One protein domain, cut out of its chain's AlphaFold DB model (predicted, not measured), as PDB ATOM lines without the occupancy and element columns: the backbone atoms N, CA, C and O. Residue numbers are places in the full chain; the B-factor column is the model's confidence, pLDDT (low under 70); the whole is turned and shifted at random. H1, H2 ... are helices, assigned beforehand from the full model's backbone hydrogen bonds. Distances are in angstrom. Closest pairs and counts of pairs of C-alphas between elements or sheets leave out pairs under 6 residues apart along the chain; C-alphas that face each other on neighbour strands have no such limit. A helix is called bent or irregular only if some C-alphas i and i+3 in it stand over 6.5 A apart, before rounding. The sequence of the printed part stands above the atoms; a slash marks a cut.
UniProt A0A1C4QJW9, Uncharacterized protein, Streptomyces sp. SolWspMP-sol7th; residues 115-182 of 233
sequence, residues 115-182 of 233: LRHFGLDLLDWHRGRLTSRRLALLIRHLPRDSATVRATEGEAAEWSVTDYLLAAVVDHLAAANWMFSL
ATOM      1  N   LEU A 115     165.087 160.478 138.650       92.25
ATOM      2  CA  LEU A 115     166.257 159.992 137.924       92.25
ATOM      3  C   LEU A 115     166.964 158.866 138.685       92.25
ATOM      4  O   LEU A 115     167.231 157.812 138.105       92.25
ATOM      5  N   ARG A 116     167.233 159.051 139.983       90.75
ATOM      6  CA  ARG A 116     167.990 158.096 140.812       90.75
ATOM      7  C   ARG A 116     167.268 156.762 140.993       90.75
ATOM      8  O   ARG A 116     167.911 155.715 140.919       90.75
ATOM      9  N   HIS A 117     165.964 156.785 141.265       89.44
ATOM     10  CA  HIS A 117     165.215 155.590 141.674       89.44
ATOM     11  C   HIS A 117     164.413 154.948 140.543       89.44
ATOM     12  O   HIS A 117     164.202 153.735 140.561       89.44
ATOM     13  N   PHE A 118     163.973 155.734 139.559       88.44
ATOM     14  CA  PHE A 118     163.080 155.251 138.503       88.44
ATOM     15  C   PHE A 118     163.636 155.448 137.089       88.44
ATOM     16  O   PHE A 118     163.046 154.923 136.144       88.44
ATOM     17  N   GLY A 119     164.755 156.165 136.929       90.31
ATOM     18  CA  GLY A 119     165.325 156.496 135.621       90.31
ATOM     19  C   GLY A 119     164.396 157.362 134.767       90.31
ATOM     20  O   GLY A 119     164.401 157.237 133.543       90.31
ATOM     21  N   LEU A 120     163.551 158.175 135.407       91.31
ATOM     22  CA  LEU A 120     162.567 159.031 134.749       91.31
ATOM     23  C   LEU A 120     162.961 160.500 134.885       91.31
ATOM     24  O   LEU A 120     163.437 160.924 135.931       91.31
ATOM     25  N   ASP A 121     162.714 161.262 133.826       89.50
ATOM     26  CA  ASP A 121     162.881 162.714 133.795       89.50
ATOM     27  C   ASP A 121     161.565 163.380 134.240       89.50
ATOM     28  O   ASP A 121     160.488 163.027 133.745       89.50
ATOM     29  N   LEU A 122     161.632 164.351 135.157       86.75
ATOM     30  CA  LEU A 122     160.462 165.133 135.574       86.75
ATOM     31  C   LEU A 122     159.826 165.853 134.371       86.75
ATOM     32  O   LEU A 122     158.601 165.933 134.264       86.75
ATOM     33  N   LEU A 123     160.629 166.285 133.395       87.75
ATOM     34  CA  LEU A 123     160.149 166.960 132.190       87.75
ATOM     35  C   LEU A 123     159.280 166.060 131.301       87.75
ATOM     36  O   LEU A 123     158.498 166.574 130.498       87.75
ATOM     37  N   ASP A 124     159.355 164.731 131.424       85.56
ATOM     38  CA  ASP A 124     158.451 163.834 130.693       85.56
ATOM     39  C   ASP A 124     156.990 164.011 131.117       85.56
ATOM     40  O   ASP A 124     156.081 163.726 130.331       85.56
ATOM     41  N   TRP A 125     156.742 164.534 132.316       82.88
ATOM     42  CA  TRP A 125     155.410 164.933 132.749       82.88
ATOM     43  C   TRP A 125     154.923 166.190 132.024       82.88
ATOM     44  O   TRP A 125     153.848 166.157 131.423       82.88
ATOM     45  N   HIS A 126     155.749 167.237 131.941       75.50
ATOM     46  CA  HIS A 126     155.422 168.452 131.179       75.50
ATOM     47  C   HIS A 126     155.293 168.198 129.667       75.50
ATOM     48  O   HIS A 126     154.508 168.854 128.984       75.50
ATOM     49  N   ARG A 127     156.009 167.201 129.132       84.62
ATOM     50  CA  ARG A 127     155.892 166.743 127.733       84.62
ATOM     51  C   ARG A 127     154.700 165.801 127.493       84.62
ATOM     52  O   ARG A 127     154.492 165.372 126.359       84.62
ATOM     53  N   GLY A 128     153.947 165.436 128.535       79.38
ATOM     54  CA  GLY A 128     152.772 164.560 128.452       79.38
ATOM     55  C   GLY A 128     153.068 163.064 128.278       79.38
ATOM     56  O   GLY A 128     152.157 162.291 127.979       79.38
ATOM     57  N   ARG A 129     154.320 162.626 128.456       77.75
ATOM     58  CA  ARG A 129     154.719 161.205 128.420       77.75
ATOM     59  C   ARG A 129     154.516 160.505 129.764       77.75
ATOM     60  O   ARG A 129     154.266 159.300 129.798       77.75
ATOM     61  N   LEU A 130     154.588 161.256 130.861       79.94
ATOM     62  CA  LEU A 130     154.252 160.802 132.206       79.94
ATOM     63  C   LEU A 130     152.877 161.355 132.595       79.94
ATOM     64  O   LEU A 130     152.597 162.532 132.408       79.94
ATOM     65  N   THR A 131     151.987 160.511 133.122       78.88
ATOM     66  CA  THR A 131     150.663 160.966 133.577       78.88
ATOM     67  C   THR A 131     150.733 161.466 135.015       78.88
ATOM     68  O   THR A 131     151.456 160.890 135.829       78.88
ATOM     69  N   SER A 132     149.909 162.455 135.380       73.25
ATOM     70  CA  SER A 132     149.846 162.980 136.757       73.25
ATOM     71  C   SER A 132     149.532 161.888 137.786       73.25
ATOM     72  O   SER A 132     150.073 161.878 138.886       73.25
ATOM     73  N   ARG A 133     148.707 160.899 137.410       71.75
ATOM     74  CA  ARG A 133     148.436 159.722 138.250       71.75
ATOM     75  C   ARG A 133     149.695 158.891 138.495       71.75
ATOM     76  O   ARG A 133     149.884 158.397 139.602       71.75
ATOM     77  N   ARG A 134     150.517 158.681 137.464       74.25
ATOM     78  CA  ARG A 134     151.745 157.889 137.578       74.25
ATOM     79  C   ARG A 134     152.793 158.628 138.398       74.25
ATOM     80  O   ARG A 134     153.373 158.011 139.280       74.25
ATOM     81  N   LEU A 135     152.967 159.924 138.169       78.44
ATOM     82  CA  LEU A 135     153.852 160.754 138.981       78.44
ATOM     83  C   LEU A 135     153.413 160.753 140.458       78.44
ATOM     84  O   LEU A 135     154.224 160.452 141.325       78.44
ATOM     85  N   ALA A 136     152.115 160.902 140.750       73.69
ATOM     86  CA  ALA A 136     151.596 160.786 142.118       73.69
ATOM     87  C   ALA A 136     151.890 159.425 142.778       73.69
ATOM     88  O   ALA A 136     152.129 159.361 143.981       73.69
ATOM     89  N   LEU A 137     151.843 158.328 142.013       80.19
ATOM     90  CA  LEU A 137     152.195 156.999 142.521       80.19
ATOM     91  C   LEU A 137     153.690 156.885 142.827       80.19
ATOM     92  O   LEU A 137     154.038 156.319 143.855       80.19
ATOM     93  N   LEU A 138     154.554 157.425 141.966       83.06
ATOM     94  CA  LEU A 138     156.002 157.417 142.187       83.06
ATOM     95  C   LEU A 138     156.365 158.197 143.450       83.06
ATOM     96  O   LEU A 138     157.069 157.663 144.297       83.06
ATOM     97  N   ILE A 139     155.788 159.389 143.622       82.06
ATOM     98  CA  ILE A 139     155.993 160.231 144.808       82.06
ATOM     99  C   ILE A 139     155.580 159.491 146.087       82.06
ATOM    100  O   ILE A 139     156.333 159.446 147.053       82.06
ATOM    101  N   ARG A 140     154.413 158.831 146.090       78.19
ATOM    102  CA  ARG A 140     153.920 158.053 147.248       78.19
ATOM    103  C   ARG A 140     154.790 156.852 147.611       78.19
ATOM    104  O   ARG A 140     154.684 156.351 148.727       78.19
ATOM    105  N   HIS A 141     155.572 156.352 146.663       81.25
ATOM    106  CA  HIS A 141     156.427 155.181 146.833       81.25
ATOM    107  C   HIS A 141     157.914 155.539 146.817       81.25
ATOM    108  O   HIS A 141     158.750 154.649 146.645       81.25
ATOM    109  N   LEU A 142     158.254 156.816 147.014       84.12
ATOM    110  CA  LEU A 142     159.636 157.217 147.194       84.12
ATOM    111  C   LEU A 142     160.213 156.605 148.480       84.12
ATOM    112  O   LEU A 142     159.534 156.560 149.512       84.12
ATOM    113  N   PRO A 143     161.465 156.120 148.437       82.81
ATOM    114  CA  PRO A 143     162.183 155.705 149.632       82.81
ATOM    115  C   PRO A 143     162.305 156.834 150.664       82.81
ATOM    116  O   PRO A 143     162.341 158.014 150.318       82.81
ATOM    117  N   ARG A 144     162.421 156.474 151.947       71.69
ATOM    118  CA  ARG A 144     162.572 157.453 153.039       71.69
ATOM    119  C   ARG A 144     163.873 158.263 152.969       71.69
ATOM    120  O   ARG A 144     163.913 159.359 153.502       71.69
ATOM    121  N   ASP A 145     164.908 157.747 152.308       75.44
ATOM    122  CA  ASP A 145     166.189 158.437 152.096       75.44
ATOM    123  C   ASP A 145     166.187 159.384 150.879       75.44
ATOM    124  O   ASP A 145     167.229 159.962 150.547       75.44
ATOM    125  N   SER A 146     165.044 159.517 150.197       82.69
ATOM    126  CA  SER A 146     164.888 160.351 149.005       82.69
ATOM    127  C   SER A 146     165.012 161.845 149.328       82.69
ATOM    128  O   SER A 146     164.669 162.304 150.423       82.69
ATOM    129  N   ALA A 147     165.538 162.617 148.378       83.00
ATOM    130  CA  ALA A 147     165.725 164.056 148.538       83.00
ATOM    131  C   ALA A 147     164.391 164.790 148.742       83.00
ATOM    132  O   ALA A 147     164.327 165.729 149.530       83.00
ATOM    133  N   THR A 148     163.331 164.322 148.087       80.31
ATOM    134  CA  THR A 148     161.968 164.851 148.168       80.31
ATOM    135  C   THR A 148     161.400 164.648 149.568       80.31
ATOM    136  O   THR A 148     160.886 165.593 150.153       80.31
ATOM    137  N   VAL A 149     161.555 163.448 150.150       75.88
ATOM    138  CA  VAL A 149     161.096 163.175 151.525       75.88
ATOM    139  C   VAL A 149     161.847 164.048 152.530       75.88
ATOM    140  O   VAL A 149     161.219 164.622 153.417       75.88
ATOM    141  N   ARG A 150     163.162 164.236 152.352       75.50
ATOM    142  CA  ARG A 150     163.947 165.158 153.190       75.50
ATOM    143  C   ARG A 150     163.502 166.612 153.059       75.50
ATOM    144  O   ARG A 150     163.378 167.293 154.070       75.50
ATOM    145  N   ALA A 151     163.235 167.074 151.840       75.38
ATOM    146  CA  ALA A 151     162.765 168.434 151.598       75.38
ATOM    147  C   ALA A 151     161.393 168.693 152.245       75.38
ATOM    148  O   ALA A 151     161.162 169.784 152.756       75.38
ATOM    149  N   THR A 152     160.512 167.686 152.276       69.25
ATOM    150  CA  THR A 152     159.172 167.810 152.873       69.25
ATOM    151  C   THR A 152     159.137 167.622 154.390       69.25
ATOM    152  O   THR A 152     158.346 168.271 155.068       69.25
ATOM    153  N   GLU A 153     159.944 166.709 154.938       62.62
ATOM    154  CA  GLU A 153     159.901 166.345 156.364       62.62
ATOM    155  C   GLU A 153     160.967 167.078 157.211       62.62
ATOM    156  O   GLU A 153     160.930 167.002 158.442       62.62
ATOM    157  N   GLY A 154     161.880 167.834 156.587       64.81
ATOM    158  CA  GLY A 154     162.893 168.649 157.270       64.81
ATOM    159  C   GLY A 154     163.890 167.820 158.092       64.81
ATOM    160  O   GLY A 154     164.184 166.674 157.756       64.81
ATOM    161  N   GLU A 155     164.394 168.370 159.205       52.22
ATOM    162  CA  GLU A 155     165.351 167.684 160.108       52.22
ATOM    163  C   GLU A 155     164.813 166.357 160.678       52.22
ATOM    164  O   GLU A 155     165.584 165.463 161.027       52.22
ATOM    165  N   ALA A 156     163.488 166.172 160.730       54.34
ATOM    166  CA  ALA A 156     162.877 164.915 161.168       54.34
ATOM    167  C   ALA A 156     163.110 163.755 160.180       54.34
ATOM    168  O   ALA A 156     162.958 162.593 160.561       54.34
ATOM    169  N   ALA A 157     163.482 164.061 158.934       57.72
ATOM    170  CA  ALA A 157     163.813 163.080 157.906       57.72
ATOM    171  C   ALA A 157     165.242 162.534 158.029       57.72
ATOM    172  O   ALA A 157     165.566 161.522 157.405       57.72
ATOM    173  N   GLU A 158     166.115 163.212 158.781       62.25
ATOM    174  CA  GLU A 158     167.530 162.842 158.847       62.25
ATOM    175  C   GLU A 158     167.759 161.568 159.654       62.25
ATOM    176  O   GLU A 158     168.650 160.788 159.322       62.25
ATOM    177  N   TRP A 159     166.948 161.332 160.690       73.81
ATOM    178  CA  TRP A 159     167.027 160.115 161.493       73.81
ATOM    179  C   TRP A 159     165.923 159.134 161.120       73.81
ATOM    180  O   TRP A 159     164.730 159.351 161.345       73.81
ATOM    181  N   SER A 160     166.338 157.984 160.600       73.88
ATOM    182  CA  SER A 160     165.468 156.827 160.474       73.88
ATOM    183  C   SER A 160     165.092 156.275 161.856       73.88
ATOM    184  O   SER A 160     165.729 156.552 162.874       73.88
ATOM    185  N   VAL A 161     164.070 155.414 161.903       80.38
ATOM    186  CA  VAL A 161     163.708 154.678 163.131       80.38
ATOM    187  C   VAL A 161     164.917 153.915 163.682       80.38
ATOM    188  O   VAL A 161     165.101 153.847 164.894       80.38
ATOM    189  N   THR A 162     165.764 153.379 162.803       83.56
ATOM    190  CA  THR A 162     166.986 152.678 163.193       83.56
ATOM    191  C   THR A 162     167.984 153.608 163.879       83.56
ATOM    192  O   THR A 162     168.583 153.191 164.866       83.56
ATOM    193  N   ASP A 163     168.114 154.860 163.436       85.56
ATOM    194  CA  ASP A 163     169.020 155.840 164.049       85.56
ATOM    195  C   ASP A 163     168.553 156.219 165.460       85.56
ATOM    196  O   ASP A 163     169.340 156.198 166.406       85.56
ATOM    197  N   TYR A 164     167.243 156.430 165.642       83.81
ATOM    198  CA  TYR A 164     166.657 156.640 166.970       83.81
ATOM    199  C   TYR A 164     166.870 155.445 167.907       83.81
ATOM    200  O   TYR A 164     167.201 155.632 169.081       83.81
ATOM    201  N   LEU A 165     166.690 154.219 167.404       89.25
ATOM    202  CA  LEU A 165     166.912 153.004 168.189       89.25
ATOM    203  C   LEU A 165     168.389 152.824 168.542       89.25
ATOM    204  O   LEU A 165     168.700 152.454 169.672       89.25
ATOM    205  N   LEU A 166     169.299 153.112 167.613       93.12
ATOM    206  CA  LEU A 166     170.732 153.011 167.855       93.12
ATOM    207  C   LEU A 166     171.193 154.039 168.893       93.12
ATOM    208  O   LEU A 166     171.920 153.677 169.815       93.12
ATOM    209  N   ALA A 167     170.715 155.281 168.807       89.88
ATOM    210  CA  ALA A 167     170.978 156.300 169.819       89.88
ATOM    211  C   ALA A 167     170.455 155.879 171.203       89.88
ATOM    212  O   ALA A 167     171.169 155.996 172.193       89.88
ATOM    213  N   ALA A 168     169.245 155.309 171.281       91.50
ATOM    214  CA  ALA A 168     168.716 154.780 172.539       91.50
ATOM    215  C   ALA A 168     169.575 153.631 173.102       91.50
ATOM    216  O   ALA A 168     169.804 153.565 174.307       91.50
ATOM    217  N   VAL A 169     170.084 152.742 172.244       95.69
ATOM    218  CA  VAL A 169     171.016 151.682 172.657       95.69
ATOM    219  C   VAL A 169     172.307 152.277 173.220       95.69
ATOM    220  O   VAL A 169     172.753 151.833 174.276       95.69
ATOM    221  N   VAL A 170     172.888 153.281 172.557       95.12
ATOM    222  CA  VAL A 170     174.096 153.971 173.039       95.12
ATOM    223  C   VAL A 170     173.853 154.592 174.416       95.12
ATOM    224  O   VAL A 170     174.642 154.345 175.328       95.12
ATOM    225  N   ASP A 171     172.737 155.297 174.605       91.31
ATOM    226  CA  ASP A 171     172.383 155.925 175.884       91.31
ATOM    227  C   ASP A 171     172.213 154.890 177.005       91.31
ATOM    228  O   ASP A 171     172.750 155.046 178.103       91.31
ATOM    229  N   HIS A 172     171.499 153.792 176.732       92.00
ATOM    230  CA  HIS A 172     171.291 152.733 177.718       92.00
ATOM    231  C   HIS A 172     172.585 152.001 178.077       92.00
ATOM    232  O   HIS A 172     172.783 151.657 179.242       92.00
ATOM    233  N   LEU A 173     173.484 151.785 177.112       95.50
ATOM    234  CA  LEU A 173     174.798 151.198 177.371       95.50
ATOM    235  C   LEU A 173     175.688 152.142 178.183       95.50
ATOM    236  O   LEU A 173     176.351 151.693 179.118       95.50
ATOM    237  N   ALA A 174     175.680 153.439 177.870       91.44
ATOM    238  CA  ALA A 174     176.415 154.439 178.636       91.44
ATOM    239  C   ALA A 174     175.926 154.481 180.092       91.44
ATOM    240  O   ALA A 174     176.735 154.389 181.015       91.44
ATOM    241  N   ALA A 175     174.607 154.516 180.305       90.12
ATOM    242  CA  ALA A 175     174.009 154.472 181.637       90.12
ATOM    243  C   ALA A 175     174.339 153.168 182.386       90.12
ATOM    244  O   ALA A 175     174.659 153.201 183.573       90.12
ATOM    245  N   ALA A 176     174.303 152.018 181.703       90.00
ATOM    246  CA  ALA A 176     174.663 150.731 182.294       90.00
ATOM    247  C   ALA A 176     176.133 150.686 182.733       90.00
ATOM    248  O   ALA A 176     176.426 150.247 183.845       90.00
ATOM    249  N   ASN A 177     177.044 151.183 181.895       90.69
ATOM    250  CA  ASN A 177     178.465 151.267 182.222       90.69
ATOM    251  C   ASN A 177     178.715 152.227 183.386       90.69
ATOM    252  O   ASN A 177     179.482 151.898 184.284       90.69
ATOM    253  N   TRP A 178     178.025 153.367 183.415       91.62
ATOM    254  CA  TRP A 178     178.093 154.314 184.525       91.62
ATOM    255  C   TRP A 178     177.614 153.694 185.847       91.62
ATOM    256  O   TRP A 178     178.333 153.743 186.845       91.62
ATOM    257  N   MET A 179     176.457 153.018 185.853       88.44
ATOM    258  CA  MET A 179     175.962 152.287 187.030       88.44
ATOM    259  C   MET A 179     176.938 151.195 187.476       88.44
ATOM    260  O   MET A 179     177.175 151.018 188.672       88.44
ATOM    261  N   PHE A 180     177.531 150.469 186.525       89.44
ATOM    262  CA  PHE A 180     178.551 149.470 186.821       89.44
ATOM    263  C   PHE A 180     179.792 150.107 187.459       89.44
ATOM    264  O   PHE A 180     180.283 149.594 188.464       89.44
ATOM    265  N   SER A 181     180.274 151.234 186.932       85.38
ATOM    266  CA  SER A 181     181.388 151.984 187.514       85.38
ATOM    267  C   SER A 181     181.081 152.458 188.933       85.38
ATOM    268  O   SER A 181     181.932 152.294 189.797       85.38
ATOM    269  N   LEU A 182     179.868 152.949 189.205       85.94
ATOM    270  CA  LEU A 182     179.452 153.361 190.551       85.94
ATOM    271  C   LEU A 182     179.454 152.206 191.558       85.94
ATOM    272  O   LEU A 182     179.956 152.349 192.671       85.94
TER     273      LEU A 182
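What this domain is: This is residues 115 to 182 of the 233 residues of an uncharacterized protein of Streptomyces sp. SolWspMP-sol7th (UniProt A0A1C4QJW9). One long helix, H5, sticks out as a free arm from a loose body of four shorter helices strung out beyond its first end, and arm and body together make one long rod. In the body H4 comes next to H5 along the length, while H3, H2 and H1 gather loosely at the far end, and no helix touches another. The printed part has 68 residues with five named helices, H1 to H5 in order along the chain, and no named strand; the class is all helix. It is extended, with a radius of gyration of the C-alphas of 20.2 A and spans of 68 by 18 by 15 A.

How they stand to each other: H5, residues 161 to 182, stands free with residues 161 to 166 and 168 to 182. A tight link of 3 residues joins it to H4, residues 147 to 157, which is apart from it. H3, residues 132 to 140, is only just apart from H4, the closest C-alphas being 8.3 A apart. H2, residues 123 to 126, is close to H3 but not clearly touching: their closest C-alphas, those of Trp 125 and Ser 132, are 7.1 A apart. H1, residues 115 to 118, is apart from H2 and only just apart from H3, at 8.3 A. In H3 and H5 every O i to N i+4 pair is within hydrogen-bond range, in H4 4 of 7 are, and H1 and H2 are too short for such a pair.

Where its parts are: H5 runs 31.6 A from C-alpha 161 at (163.708, 154.678, 163.131) to C-alpha 182 at (179.452, 153.361, 190.551). H3 measures 12.3 A and H4 9.6 A; H4 is irregular, with C-alphas 152 and 155 9.5 A apart. H1 begins at C-alpha 115, (166.257, 159.992, 137.924), and measures 5.7 A; H2 measures 5.1 A.

The domain as a whole: The two C-alphas farthest apart, those of Gly 128 and Leu 182, are 68.5 A apart. The printed part has no cut and no long link. Its mean pLDDT is 81.7, and residues 152 to 158 are under 70.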